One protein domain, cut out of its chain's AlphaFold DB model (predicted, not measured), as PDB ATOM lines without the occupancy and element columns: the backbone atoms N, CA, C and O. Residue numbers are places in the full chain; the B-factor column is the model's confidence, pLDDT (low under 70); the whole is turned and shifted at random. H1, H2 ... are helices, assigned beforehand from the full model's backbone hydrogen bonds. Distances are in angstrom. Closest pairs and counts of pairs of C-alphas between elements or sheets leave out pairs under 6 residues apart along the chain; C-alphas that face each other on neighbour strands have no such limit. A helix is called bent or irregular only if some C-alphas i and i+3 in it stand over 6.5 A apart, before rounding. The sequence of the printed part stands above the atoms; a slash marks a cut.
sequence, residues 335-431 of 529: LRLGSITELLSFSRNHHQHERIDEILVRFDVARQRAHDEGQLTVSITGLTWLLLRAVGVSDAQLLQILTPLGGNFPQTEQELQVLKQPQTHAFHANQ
ATOM      1  N   LEU A 335     259.079 181.691 262.691       77.25
ATOM      2  CA  LEU A 335     259.657 181.681 264.038       77.25
ATOM      3  C   LEU A 335     258.578 181.433 265.104       77.25
ATOM      4  O   LEU A 335     258.753 180.605 265.999       77.25
ATOM      5  N   ARG A 336     257.434 182.116 264.970       82.94
ATOM      6  CA  ARG A 336     256.272 181.954 265.850       82.94
ATOM      7  C   ARG A 336     255.797 180.503 265.845       82.94
ATOM      8  O   ARG A 336     255.711 179.883 266.902       82.94
ATOM      9  N   LEU A 337     255.563 179.927 264.665       87.19
ATOM     10  CA  LEU A 337     255.139 178.534 264.515       87.19
ATOM     11  C   LEU A 337     256.223 177.542 264.950       87.19
ATOM     12  O   LEU A 337     255.896 176.519 265.548       87.19
ATOM     13  N   GLY A 338     257.496 177.852 264.709       88.00
ATOM     14  CA  GLY A 338     258.633 177.052 265.155       88.00
ATOM     15  C   GLY A 338     258.689 176.935 266.676       88.00
ATOM     16  O   GLY A 338     258.756 175.825 267.192       88.00
ATOM     17  N   SER A 339     258.564 178.054 267.396       89.56
ATOM     18  CA  SER A 339     258.557 178.065 268.868       89.56
ATOM     19  C   SER A 339     257.340 177.346 269.469       89.56
ATOM     20  O   SER A 339     257.470 176.608 270.445       89.56
ATOM     21  N   ILE A 340     256.159 177.492 268.853       91.50
ATOM     22  CA  ILE A 340     254.941 176.760 269.240       91.50
ATOM     23  C   ILE A 340     255.142 175.259 269.052       91.50
ATOM     24  O   ILE A 340     254.848 174.468 269.949       91.50
ATOM     25  N   THR A 341     255.645 174.871 267.881       91.94
ATOM     26  CA  THR A 341     255.873 173.468 267.542       91.94
ATOM     27  C   THR A 341     256.918 172.864 268.474       91.94
ATOM     28  O   THR A 341     256.672 171.792 269.008       91.94
ATOM     29  N   GLU A 342     258.011 173.581 268.760       91.88
ATOM     30  CA  GLU A 342     259.065 173.161 269.694       91.88
ATOM     31  C   GLU A 342     258.503 172.809 271.081       91.88
ATOM     32  O   GLU A 342     258.869 171.773 271.639       91.88
ATOM     33  N   LEU A 343     257.581 173.619 271.621       94.06
ATOM     34  CA  LEU A 343     256.937 173.324 272.904       94.06
ATOM     35  C   LEU A 343     255.955 172.145 272.813       94.06
ATOM     36  O   LEU A 343     255.940 171.291 273.697       94.06
ATOM     37  N   LEU A 344     255.114 172.087 271.775       91.69
ATOM     38  CA  LEU A 344     254.076 171.053 271.651       91.69
ATOM     39  C   LEU A 344     254.640 169.670 271.302       91.69
ATOM     40  O   LEU A 344     254.081 168.655 271.722       91.69
ATOM     41  N   SER A 345     255.745 169.617 270.556       91.19
ATOM     42  CA  SER A 345     256.478 168.388 270.242       91.19
ATOM     43  C   SER A 345     257.613 168.105 271.230       91.19
ATOM     44  O   SER A 345     258.479 167.272 270.945       91.19
ATOM     45  N   PHE A 346     257.650 168.806 272.368       93.25
ATOM     46  CA  PHE A 346     258.715 168.660 273.348       93.25
ATOM     47  C   PHE A 346     258.791 167.215 273.854       93.25
ATOM     48  O   PHE A 346     257.802 166.619 274.282       93.25
ATOM     49  N   SER A 347     259.991 166.645 273.800       88.88
ATOM     50  CA  SER A 347     260.259 165.269 274.207       88.88
ATOM     51  C   SER A 347     261.652 165.142 274.817       88.88
ATOM     52  O   SER A 347     262.562 165.943 274.560       88.88
ATOM     53  N   ARG A 348     261.827 164.126 275.664       84.75
ATOM     54  CA  ARG A 348     263.129 163.781 276.232       84.75
ATOM     55  C   ARG A 348     264.081 163.300 275.141       84.75
ATOM     56  O   ARG A 348     263.730 162.449 274.325       84.75
ATOM     57  N   ASN A 349     265.325 163.777 275.178       85.50
ATOM     58  CA  ASN A 349     266.360 163.305 274.263       85.50
ATOM     59  C   ASN A 349     266.906 161.953 274.749       85.50
ATOM     60  O   ASN A 349     267.947 161.881 275.405       85.50
ATOM     61  N   HIS A 350     266.211 160.860 274.420       69.88
ATOM     62  CA  HIS A 350     266.595 159.506 274.845       69.88
ATOM     63  C   HIS A 350     268.006 159.100 274.388       69.88
ATOM     64  O   HIS A 350     268.721 158.424 275.121       69.88
ATOM     65  N   HIS A 351     268.459 159.579 273.228       65.94
ATOM     66  CA  HIS A 351     269.774 159.243 272.673       65.94
ATOM     67  C   HIS A 351     270.968 159.818 273.457       65.94
ATOM     68  O   HIS A 351     272.088 159.344 273.288       65.94
ATOM     69  N   GLN A 352     270.758 160.835 274.301       70.31
ATOM     70  CA  GLN A 352     271.836 161.540 275.008       70.31
ATOM     71  C   GLN A 352     271.895 161.231 276.513       70.31
ATOM     72  O   GLN A 352     272.734 161.800 277.201       70.31
ATOM     73  N   HIS A 353     271.054 160.320 277.028       73.62
ATOM     74  CA  HIS A 353     270.935 160.035 278.470       73.62
ATOM     75  C   HIS A 353     270.736 161.307 279.318       73.62
ATOM     76  O   HIS A 353     271.334 161.465 280.381       73.62
ATOM     77  N   GLU A 354     269.884 162.214 278.837       83.88
ATOM     78  CA  GLU A 354     269.611 163.507 279.471       83.88
ATOM     79  C   GLU A 354     269.111 163.330 280.916       83.88
ATOM     80  O   GLU A 354     268.225 162.498 281.192       83.88
ATOM     81  N   ARG A 355     269.691 164.103 281.844       82.69
ATOM     82  CA  ARG A 355     269.285 164.109 283.260       82.69
ATOM     83  C   ARG A 355     267.963 164.858 283.421       82.69
ATOM     84  O   ARG A 355     267.626 165.724 282.625       82.69
ATOM     85  N   ILE A 356     267.224 164.560 284.488       81.69
ATOM     86  CA  ILE A 356     265.937 165.223 284.769       81.69
ATOM     87  C   ILE A 356     266.111 166.743 284.860       81.69
ATOM     88  O   ILE A 356     265.349 167.475 284.240       81.69
ATOM     89  N   ASP A 357     267.151 167.207 285.554       83.50
ATOM     90  CA  ASP A 357     267.436 168.638 285.710       83.50
ATOM     91  C   ASP A 357     267.662 169.338 284.358       83.50
ATOM     92  O   ASP A 357     267.217 170.464 284.152       83.50
ATOM     93  N   GLU A 358     268.310 168.658 283.408       87.38
ATOM     94  CA  GLU A 358     268.568 169.182 282.061       87.38
ATOM     95  C   GLU A 358     267.268 169.295 281.250       87.38
ATOM     96  O   GLU A 358     267.022 170.333 280.632       87.38
ATOM     97  N   ILE A 359     266.395 168.281 281.332       88.88
ATOM     98  CA  ILE A 359     265.074 168.294 280.679       88.88
ATOM     99  C   ILE A 359     264.220 169.432 281.231       88.88
ATOM    100  O   ILE A 359     263.577 170.139 280.458       88.88
ATOM    101  N   LEU A 360     264.209 169.620 282.554       89.12
ATOM    102  CA  LEU A 360     263.433 170.674 283.209       89.12
ATOM    103  C   LEU A 360     263.868 172.060 282.727       89.12
ATOM    104  O   LEU A 360     263.024 172.863 282.330       89.12
ATOM    105  N   VAL A 361     265.179 172.309 282.678       89.81
ATOM    106  CA  VAL A 361     265.725 173.572 282.165       89.81
ATOM    107  C   VAL A 361     265.352 173.771 280.695       89.81
ATOM    108  O   VAL A 361     264.918 174.855 280.307       89.81
ATOM    109  N   ARG A 362     265.479 172.733 279.864       91.12
ATOM    110  CA  ARG A 362     265.150 172.813 278.434       91.12
ATOM    111  C   ARG A 362     263.658 173.056 278.201       91.12
ATOM    112  O   ARG A 362     263.308 173.840 277.320       91.12
ATOM    113  N   PHE A 363     262.797 172.439 279.007       92.19
ATOM    114  CA  PHE A 363     261.355 172.662 278.973       92.19
ATOM    115  C   PHE A 363     260.998 174.106 279.332       92.19
ATOM    116  O   PHE A 363     260.187 174.719 278.644       92.19
ATOM    117  N   ASP A 364     261.623 174.675 280.366       91.50
ATOM    118  CA  ASP A 364     261.374 176.063 280.763       91.50
ATOM    119  C   ASP A 364     261.800 177.053 279.675       91.50
ATOM    120  O   ASP A 364     261.054 177.982 279.362       91.50
ATOM    121  N   VAL A 365     262.941 176.806 279.025       92.00
ATOM    122  CA  VAL A 365     263.393 177.602 277.874       92.00
ATOM    123  C   VAL A 365     262.419 177.485 276.698       92.00
ATOM    124  O   VAL A 365     262.057 178.503 276.111       92.00
ATOM    125  N   ALA A 366     261.963 176.273 276.363       91.88
ATOM    126  CA  ALA A 366     261.001 176.055 275.280       91.88
ATOM    127  C   ALA A 366     259.649 176.722 275.576       91.88
ATOM    128  O   ALA A 366     259.066 177.370 274.708       91.88
ATOM    129  N   ARG A 367     259.171 176.631 276.825       92.38
ATOM    130  CA  ARG A 367     257.945 177.291 277.285       92.38
ATOM    131  C   ARG A 367     258.058 178.803 277.166       92.38
ATOM    132  O   ARG A 367     257.155 179.436 276.627       92.38
ATOM    133  N   GLN A 368     259.139 179.375 277.690       91.56
ATOM    134  CA  GLN A 368     259.356 180.815 277.641       91.56
ATOM    135  C   GLN A 368     259.434 181.297 276.192       91.56
ATOM    136  O   GLN A 368     258.793 182.280 275.834       91.56
ATOM    137  N   ARG A 369     260.133 180.558 275.327       89.12
ATOM    138  CA  ARG A 369     260.220 180.891 273.905       89.12
ATOM    139  C   ARG A 369     258.857 180.853 273.215       89.12
ATOM    140  O   ARG A 369     258.522 181.787 272.498       89.12
ATOM    141  N   ALA A 370     258.050 179.823 273.453       91.31
ATOM    142  CA  ALA A 370     256.701 179.744 272.890       91.31
ATOM    143  C   ALA A 370     255.777 180.863 273.403       91.31
ATOM    144  O   ALA A 370     254.899 181.318 272.673       91.31
ATOM    145  N   HIS A 371     255.979 181.331 274.634       90.00
ATOM    146  CA  HIS A 371     255.254 182.477 275.176       90.00
ATOM    147  C   HIS A 371     255.699 183.796 274.521       90.00
ATOM    148  O   HIS A 371     254.859 184.550 274.038       90.00
ATOM    149  N   ASP A 372     257.006 184.051 274.456       87.62
ATOM    150  CA  ASP A 372     257.558 185.339 274.018       87.62
ATOM    151  C   ASP A 372     257.554 185.492 272.487       87.62
ATOM    152  O   ASP A 372     257.245 186.558 271.960       87.62
ATOM    153  N   GLU A 373     257.877 184.424 271.753       85.56
ATOM    154  CA  GLU A 373     257.954 184.417 270.285       85.56
ATOM    155  C   GLU A 373     256.662 183.901 269.648       85.56
ATOM    156  O   GLU A 373     256.223 184.417 268.623       85.56
ATOM    157  N   GLY A 374     256.056 182.880 270.257       83.19
ATOM    158  CA  GLY A 374     254.850 182.213 269.770       83.19
ATOM    159  C   GLY A 374     253.542 182.903 270.167       83.19
ATOM    160  O   GLY A 374     252.502 182.614 269.569       83.19
ATOM    161  N   GLN A 375     253.585 183.784 271.179       85.31
ATOM    162  CA  GLN A 375     252.411 184.313 271.892       85.31
ATOM    163  C   GLN A 375     251.466 183.204 272.382       85.31
ATOM    164  O   GLN A 375     250.253 183.389 272.502       85.31
ATOM    165  N   LEU A 376     252.016 182.017 272.650       88.25
ATOM    166  CA  LEU A 376     251.250 180.854 273.056       88.25
ATOM    167  C   LEU A 376     251.066 180.851 274.570       88.25
ATOM    168  O   LEU A 376     251.996 180.605 275.337       88.25
ATOM    169  N   THR A 377     249.825 181.044 275.002       88.56
ATOM    170  CA  THR A 377     249.426 180.864 276.396       88.56
ATOM    171  C   THR A 377     248.787 179.489 276.571       88.56
ATOM    172  O   THR A 377     247.653 179.264 276.149       88.56
ATOM    173  N   VAL A 378     249.506 178.562 277.201       88.56
ATOM    174  CA  VAL A 378     248.974 177.249 277.599       88.56
ATOM    175  C   VAL A 378     248.593 177.302 279.078       88.56
ATOM    176  O   VAL A 378     249.300 177.913 279.881       88.56
ATOM    177  N   SER A 379     247.484 176.662 279.456       91.75
ATOM    178  CA  SER A 379     247.113 176.534 280.870       91.75
ATOM    179  C   SER A 379     248.195 175.783 281.657       91.75
ATOM    180  O   SER A 379     248.887 174.916 281.120       91.75
ATOM    181  N   ILE A 380     248.322 176.072 282.954       91.19
ATOM    182  CA  ILE A 380     249.293 175.389 283.828       91.19
ATOM    183  C   ILE A 380     249.083 173.869 283.818       91.19
ATOM    184  O   ILE A 380     250.044 173.099 283.759       91.19
ATOM    185  N   THR A 381     247.827 173.425 283.787       89.56
ATOM    186  CA  THR A 381     247.481 172.005 283.659       89.56
ATOM    187  C   THR A 381     247.992 171.412 282.343       89.56
ATOM    188  O   THR A 381     248.596 170.341 282.354       89.56
ATOM    189  N   GLY A 382     247.832 172.121 281.220       90.44
ATOM    190  CA  GLY A 382     248.350 171.686 279.919       90.44
ATOM    191  C   GLY A 382     249.879 171.619 279.879       90.44
ATOM    192  O   GLY A 382     250.442 170.658 279.358       90.44
ATOM    193  N   LEU A 383     250.562 172.585 280.500       91.12
ATOM    194  CA  LEU A 383     252.023 172.576 280.641       91.12
ATOM    195  C   LEU A 383     252.514 171.421 281.517       91.12
ATOM    196  O   LEU A 383     253.517 170.792 281.195       91.12
ATOM    197  N   THR A 384     251.791 171.113 282.598       89.75
ATOM    198  CA  THR A 384     252.104 169.959 283.450       89.75
ATOM    199  C   THR A 384     251.981 168.661 282.658       89.75
ATOM    200  O   THR A 384     252.864 167.810 282.731       89.75
ATOM    201  N   TRP A 385     250.919 168.519 281.861       88.56
ATOM    202  CA  TRP A 385     250.729 167.346 281.013       88.56
ATOM    203  C   TRP A 385     251.832 167.207 279.958       88.56
ATOM    204  O   TRP A 385     252.400 166.126 279.813       88.56
ATOM    205  N   LEU A 386     252.188 168.299 279.273       91.56
ATOM    206  CA  LEU A 386     253.293 168.326 278.306       91.56
ATOM    207  C   LEU A 386     254.612 167.876 278.947       91.56
ATOM    208  O   LEU A 386     255.319 167.042 278.382       91.56
ATOM    209  N   LEU A 387     254.914 168.371 280.150       89.56
ATOM    210  CA  LEU A 387     256.121 167.999 280.881       89.56
ATOM    211  C   LEU A 387     256.123 166.515 281.285       89.56
ATOM    212  O   LEU A 387     257.109 165.815 281.059       89.56
ATOM    213  N   LEU A 388     255.025 166.017 281.859       87.62
ATOM    214  CA  LEU A 388     254.910 164.618 282.289       87.62
ATOM    215  C   LEU A 388     254.987 163.649 281.105       87.62
ATOM    216  O   LEU A 388     255.660 162.620 281.194       87.62
ATOM    217  N   ARG A 389     254.360 164.016 279.981       87.69
ATOM    218  CA  ARG A 389     254.458 163.286 278.714       87.69
ATOM    219  C   ARG A 389     255.899 163.233 278.217       87.69
ATOM    220  O   ARG A 389     256.351 162.173 277.800       87.69
ATOM    221  N   ALA A 390     256.622 164.351 278.271       86.75
ATOM    222  CA  ALA A 390     258.003 164.410 277.810       86.75
ATOM    223  C   ALA A 390     258.954 163.570 278.671       86.75
ATOM    224  O   ALA A 390     259.917 163.017 278.146       86.75
ATOM    225  N   VAL A 391     258.683 163.451 279.972       84.75
ATOM    226  CA  VAL A 391     259.495 162.655 280.906       84.75
ATOM    227  C   VAL A 391     259.179 161.156 280.826       84.75
ATOM    228  O   VAL A 391     260.046 160.343 281.151       84.75
ATOM    229  N   GLY A 392     257.987 160.784 280.348       79.25
ATOM    230  CA  GLY A 392     257.577 159.385 280.197       79.25
ATOM    231  C   GLY A 392     257.226 158.724 281.531       79.25
ATOM    232  O   GLY A 392     257.640 157.600 281.799       79.25
ATOM    233  N   VAL A 393     256.506 159.441 282.395       80.38
ATOM    234  CA  VAL A 393     256.072 158.942 283.710       80.38
ATOM    235  C   VAL A 393     254.976 157.878 283.539       80.38
ATOM    236  O   VAL A 393     254.018 158.096 282.803       80.38
ATOM    237  N   SER A 394     255.089 156.739 284.233       79.38
ATOM    238  CA  SER A 394     254.030 155.710 284.249       79.38
ATOM    239  C   SER A 394     252.839 156.105 285.135       79.38
ATOM    240  O   SER A 394     252.998 156.887 286.070       79.38
ATOM    241  N   ASP A 395     251.655 155.522 284.914       77.19
ATOM    242  CA  ASP A 395     250.440 155.791 285.712       77.19
ATOM    243  C   ASP A 395     250.654 155.671 287.229       77.19
ATOM    244  O   ASP A 395     250.210 156.510 288.016       77.19
ATOM    245  N   ALA A 396     251.382 154.638 287.657       75.56
ATOM    246  CA  ALA A 396     251.673 154.413 289.071       75.56
ATOM    247  C   ALA A 396     252.556 155.526 289.665       75.56
ATOM    248  O   ALA A 396     252.372 155.944 290.809       75.56
ATOM    249  N   GLN A 397     253.500 156.037 288.876       73.94
ATOM    250  CA  GLN A 397     254.409 157.110 289.277       73.94
ATOM    251  C   GLN A 397     253.738 158.478 289.211       73.94
ATOM    252  O   GLN A 397     254.048 159.345 290.027       73.94
ATOM    253  N   LEU A 398     252.792 158.664 288.291       81.25
ATOM    254  CA  LEU A 398     251.986 159.872 288.199       81.25
ATOM    255  C   LEU A 398     251.246 160.119 289.516       81.25
ATOM    256  O   LEU A 398     251.320 161.217 290.065       81.25
ATOM    257  N   LEU A 399     250.617 159.084 290.080       80.12
ATOM    258  CA  LEU A 399     249.949 159.185 291.380       80.12
ATOM    259  C   LEU A 399     250.926 159.548 292.507       80.12
ATOM    260  O   LEU A 399     250.596 160.353 293.380       80.12
ATOM    261  N   GLN A 400     252.153 159.022 292.465       81.25
ATOM    262  CA  GLN A 400     253.192 159.348 293.444       81.25
ATOM    263  C   GLN A 400     253.686 160.799 293.312       81.25
ATOM    264  O   GLN A 400     253.917 161.465 294.321       81.25
ATOM    265  N   ILE A 401     253.801 161.312 292.085       78.56
ATOM    266  CA  ILE A 401     254.201 162.699 291.793       78.56
ATOM    267  C   ILE A 401     253.093 163.689 292.165       78.56
ATOM    268  O   ILE A 401     253.389 164.784 292.635       78.56
ATOM    269  N   LEU A 402     251.823 163.306 292.005       84.19
ATOM    270  CA  LEU A 402     250.667 164.142 292.344       84.19
ATOM    271  C   LEU A 402     250.237 164.038 293.817       84.19
ATOM    272  O   LEU A 402     249.423 164.838 294.274       84.19
ATOM    273  N   THR A 403     250.794 163.100 294.591       82.44
ATOM    274  CA  THR A 403     250.526 162.952 296.034       82.44
ATOM    275  C   THR A 403     250.684 164.262 296.833       82.44
ATOM    276  O   THR A 403     249.772 164.576 297.601       82.44
ATOM    277  N   PRO A 404     251.754 165.075 296.666       80.19
ATOM    278  CA  PRO A 404     251.886 166.357 297.374       80.19
ATOM    279  C   PRO A 404     250.794 167.380 297.029       80.19
ATOM    280  O   PRO A 404     250.558 168.301 297.805       80.19
ATOM    281  N   LEU A 405     250.109 167.207 295.898       80.44
ATOM    282  CA  LEU A 405     249.015 168.064 295.434       80.44
ATOM    283  C   LEU A 405     247.637 167.424 295.670       80.44
ATOM    284  O   LEU A 405     246.635 167.855 295.099       80.44
ATOM    285  N   GLY A 406     247.569 166.371 296.491       80.19
ATOM    286  CA  GLY A 406     246.319 165.676 296.797       80.19
ATOM    287  C   GLY A 406     245.708 164.944 295.600       80.19
ATOM    288  O   GLY A 406     244.498 164.748 295.571       80.19
ATOM    289  N   GLY A 407     246.519 164.562 294.607       80.69
ATOM    290  CA  GLY A 407     246.064 163.879 293.392       80.69
ATOM    291  C   GLY A 407     245.539 164.809 292.295       80.69
ATOM    292  O   GLY A 407     245.135 164.327 291.239       80.69
ATOM    293  N   ASN A 408     245.575 166.126 292.510       84.00
ATOM    294  CA  ASN A 408     245.144 167.106 291.520       84.00
ATOM    295  C   ASN A 408     246.322 167.607 290.684       84.00
ATOM    296  O   ASN A 408     247.439 167.762 291.176       84.00
ATOM    297  N   PHE A 409     246.052 167.910 289.414       86.38
ATOM    298  CA  PHE A 409     247.019 168.613 288.581       86.38
ATOM    299  C   PHE A 409     247.204 170.061 289.062       86.38
ATOM    300  O   PHE A 409     246.214 170.691 289.450       86.38
ATOM    301  N   PRO A 410     248.430 170.612 288.968       87.56
ATOM    302  CA  PRO A 410     248.706 172.010 289.259       87.56
ATOM    303  C   PRO A 410     247.769 172.959 288.505       87.56
ATOM    304  O   PRO A 410     247.579 172.847 287.286       87.56
ATOM    305  N   GLN A 411     247.214 173.915 289.242       86.50
ATOM    306  CA  GLN A 411     246.407 175.021 288.721       86.50
ATOM    307  C   GLN A 411     247.206 176.331 288.713       86.50
ATOM    308  O   GLN A 411     246.917 177.231 287.925       86.50
ATOM    309  N   THR A 412     248.237 176.437 289.559       89.31
ATOM    310  CA  THR A 412     249.067 177.639 289.708       89.31
ATOM    311  C   THR A 412     250.539 177.381 289.378       89.31
ATOM    312  O   THR A 412     251.043 176.266 289.503       89.31
ATOM    313  N   GLU A 413     251.266 178.432 288.980       85.62
ATOM    314  CA  GLU A 413     252.709 178.336 288.698       85.62
ATOM    315  C   GLU A 413     253.504 177.862 289.924       85.62
ATOM    316  O   GLU A 413     254.481 177.129 289.796       85.62
ATOM    317  N   GLN A 414     253.061 178.242 291.124       86.88
ATOM    318  CA  GLN A 414     253.694 177.844 292.381       86.88
ATOM    319  C   GLN A 414     253.586 176.330 292.602       86.88
ATOM    320  O   GLN A 414     254.576 175.684 292.936       86.88
ATOM    321  N   GLU A 415     252.412 175.746 292.358       84.75
ATOM    322  CA  GLU A 415     252.204 174.294 292.435       84.75
ATOM    323  C   GLU A 415     253.023 173.540 291.380       84.75
ATOM    324  O   GLU A 415     253.599 172.492 291.674       84.75
ATOM    325  N   LEU A 416     253.142 174.095 290.168       85.31
ATOM    326  CA  LEU A 416     254.000 173.532 289.124       85.31
ATOM    327  C   LEU A 416     255.476 173.540 289.549       85.31
ATOM    328  O   LEU A 416     256.187 172.564 289.322       85.31
ATOM    329  N   GLN A 417     255.944 174.609 290.197       85.44
ATOM    330  CA  GLN A 417     257.307 174.673 290.730       85.44
ATOM    331  C   GLN A 417     257.547 173.644 291.836       85.44
ATOM    332  O   GLN A 417     258.628 173.066 291.887       85.44
ATOM    333  N   VAL A 418     256.558 173.379 292.696       82.50
ATOM    334  CA  VAL A 418     256.644 172.311 293.707       82.50
ATOM    335  C   VAL A 418     256.799 170.942 293.040       82.50
ATOM    336  O   VAL A 418     257.630 170.149 293.473       82.50
ATOM    337  N   LEU A 419     256.070 170.690 291.951       80.56
ATOM    338  CA  LEU A 419     256.156 169.438 291.191       80.56
ATOM    339  C   LEU A 419     257.504 169.269 290.466       80.56
ATOM    340  O   LEU A 419     257.988 168.149 290.336       80.56
ATOM    341  N   LYS A 420     258.122 170.367 290.015       78.94
ATOM    342  CA  LYS A 420     259.442 170.373 289.356       78.94
ATOM    343  C   LYS A 420     260.623 170.226 290.318       78.94
ATOM    344  O   LYS A 420     261.749 170.042 289.861       78.94
ATOM    345  N   GLN A 421     260.418 170.361 291.628       73.88
ATOM    346  CA  GLN A 421     261.526 170.256 292.572       73.88
ATOM    347  C   GLN A 421     262.097 168.825 292.586       73.88
ATOM    348  O   GLN A 421     261.332 167.862 292.559       73.88
ATOM    349  N   PRO A 422     263.427 168.656 292.736       55.25
ATOM    350  CA  PRO A 422     264.101 167.345 292.728       55.25
ATOM    351  C   PRO A 422     263.594 166.334 293.775       55.25
ATOM    352  O   PRO A 422     263.995 165.173 293.779       55.25
ATOM    353  N   GLN A 423     262.742 166.767 294.705       49.88
ATOM    354  CA  GLN A 423     262.256 165.972 295.829       49.88
ATOM    355  C   GLN A 423     261.155 164.969 295.469       49.88
ATOM    356  O   GLN A 423     260.838 164.100 296.283       49.88
ATOM    357  N   THR A 424     260.585 165.007 294.266       51.97
ATOM    358  CA  THR A 424     259.736 163.905 293.802       51.97
ATOM    359  C   THR A 424     260.613 162.697 293.483       51.97
ATOM    360  O   THR A 424     261.088 162.526 292.363       51.97
ATOM    361  N   HIS A 425     260.809 161.836 294.488       49.31
ATOM    362  CA  HIS A 425     261.516 160.547 294.433       49.31
ATOM    363  C   HIS A 425     261.191 159.694 293.186       49.31
ATOM    364  O   HIS A 425     262.023 158.906 292.744       49.31
ATOM    365  N   ALA A 426     260.015 159.893 292.586       51.88
ATOM    366  CA  ALA A 426     259.575 159.263 291.348       51.88
ATOM    367  C   ALA A 426     260.369 159.676 290.090       51.88
ATOM    368  O   ALA A 426     260.562 158.843 289.209       51.88
ATOM    369  N   PHE A 427     260.876 160.914 289.992       53.78
ATOM    370  CA  PHE A 427     261.683 161.321 288.833       53.78
ATOM    371  C   PHE A 427     263.055 160.636 288.852       53.78
ATOM    372  O   PHE A 427     263.491 160.115 287.829       53.78
ATOM    373  N   HIS A 428     263.709 160.568 290.017       53.91
ATOM    374  CA  HIS A 428     265.014 159.912 290.165       53.91
ATOM    375  C   HIS A 428     264.947 158.378 290.080       53.91
ATOM    376  O   HIS A 428     265.894 157.766 289.586       53.91
ATOM    377  N   ALA A 429     263.839 157.755 290.503       53.06
ATOM    378  CA  ALA A 429     263.647 156.302 290.428       53.06
ATOM    379  C   ALA A 429     263.672 155.755 288.984       53.06
ATOM    380  O   ALA A 429     264.047 154.609 288.766       53.06
ATOM    381  N   ASN A 430     263.371 156.585 287.982       50.94
ATOM    382  CA  ASN A 430     263.400 156.192 286.568       50.94
ATOM    383  C   ASN A 430     264.799 156.177 285.934       50.94
ATOM    384  O   ASN A 430     264.920 155.909 284.738       50.94
ATOM    385  N   GLN A 431     265.862 156.481 286.687       50.03
ATOM    386  CA  GLN A 431     267.224 156.435 286.153       50.03
ATOM    387  C   GLN A 431     267.859 155.035 286.233       50.03
ATOM    388  O   GLN A 431     268.800 154.776 285.487       50.03
TER     389      GLN A 431
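This is residues 335 to 431 of the 529 residues of a protein of Symbiodinium sp. CCMP2592 (UniProt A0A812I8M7). From one end of the domain to the other you will find H1 and H2 as a helical hairpin, the two crossing at an angle, then H3 and H5 side by side, running the same way, in the middle, and then H4 with the short H6 at the far end. H2 is the longest helix and reaches from H1 to H3. The printed part has 97 residues with six named helices, H1 to H6 in order, and no named strand; the class is all helix. It is compact, with a radius of gyration of the C-alphas of 13.3 A, and spans 37 by 32 by 19 A.

Find C-alpha 335 at (259.657, 181.681, 264.038); from there H1, residues 335 to 344, runs 14.2 A. H2, residues 356 to 372, begins at C-alpha 356, (265.937, 165.223, 284.769), and runs 24.3 A. H3, residues 380 to 391, runs 16.6 A. H4, residues 395 to 405, runs 15.7 A and is irregular: C-alphas 401 and 404 are 7.1 A apart. H5 is residues 413 to 420, 10.4 A, and H6 is residues 425 to 429, 6.2 A, ending at C-alpha 429, (263.647, 156.302, 290.428).

Begin at H1, which touches residues 363 to 370 of H2; the closest C-alphas, of Ser 339 and Ala 370, are 4.7 A apart. This hairpin has a steep tilt of 39 degrees, opposite ways. H2 and H3, also a hairpin, only just touch, with 3 pairs of C-alphas within 8 A, the closest those of Phe 363 and Leu 387 at 7.3 A; the tilt is steep, 42 degrees. H3 and H5 only just touch, with 3 such pairs, the closest those of Ile 380 and Glu 413 at 6.6 A; their tilt is shallow, 16 degrees, the same way. H4 only just touches H5, with 3 pairs, at a steep tilt of 47 degrees, opposite ways; the C-alphas of Ile 401 and Leu 419 are closest, 7.0 A. H4 also only just touches H6, with 3 pairs, the closest C-alphas being those of Gln 397 and Ala 426, 6.0 A. H1 is apart from H4, H5 and H6. In H1, H2, H3, H5 and H6 every O i to N i+4 pair is within hydrogen-bond range; in H4, 4 of 7 are.

Look for the two C-alphas farthest apart at Leu 335 and Gly 406, 38.8 A. The printed part has no cut. The link from H1 to H2, 11 residues, is long. The mean pLDDT of the printed part is 82.0; residues 350 to 351 and 422 to 431 are under 70.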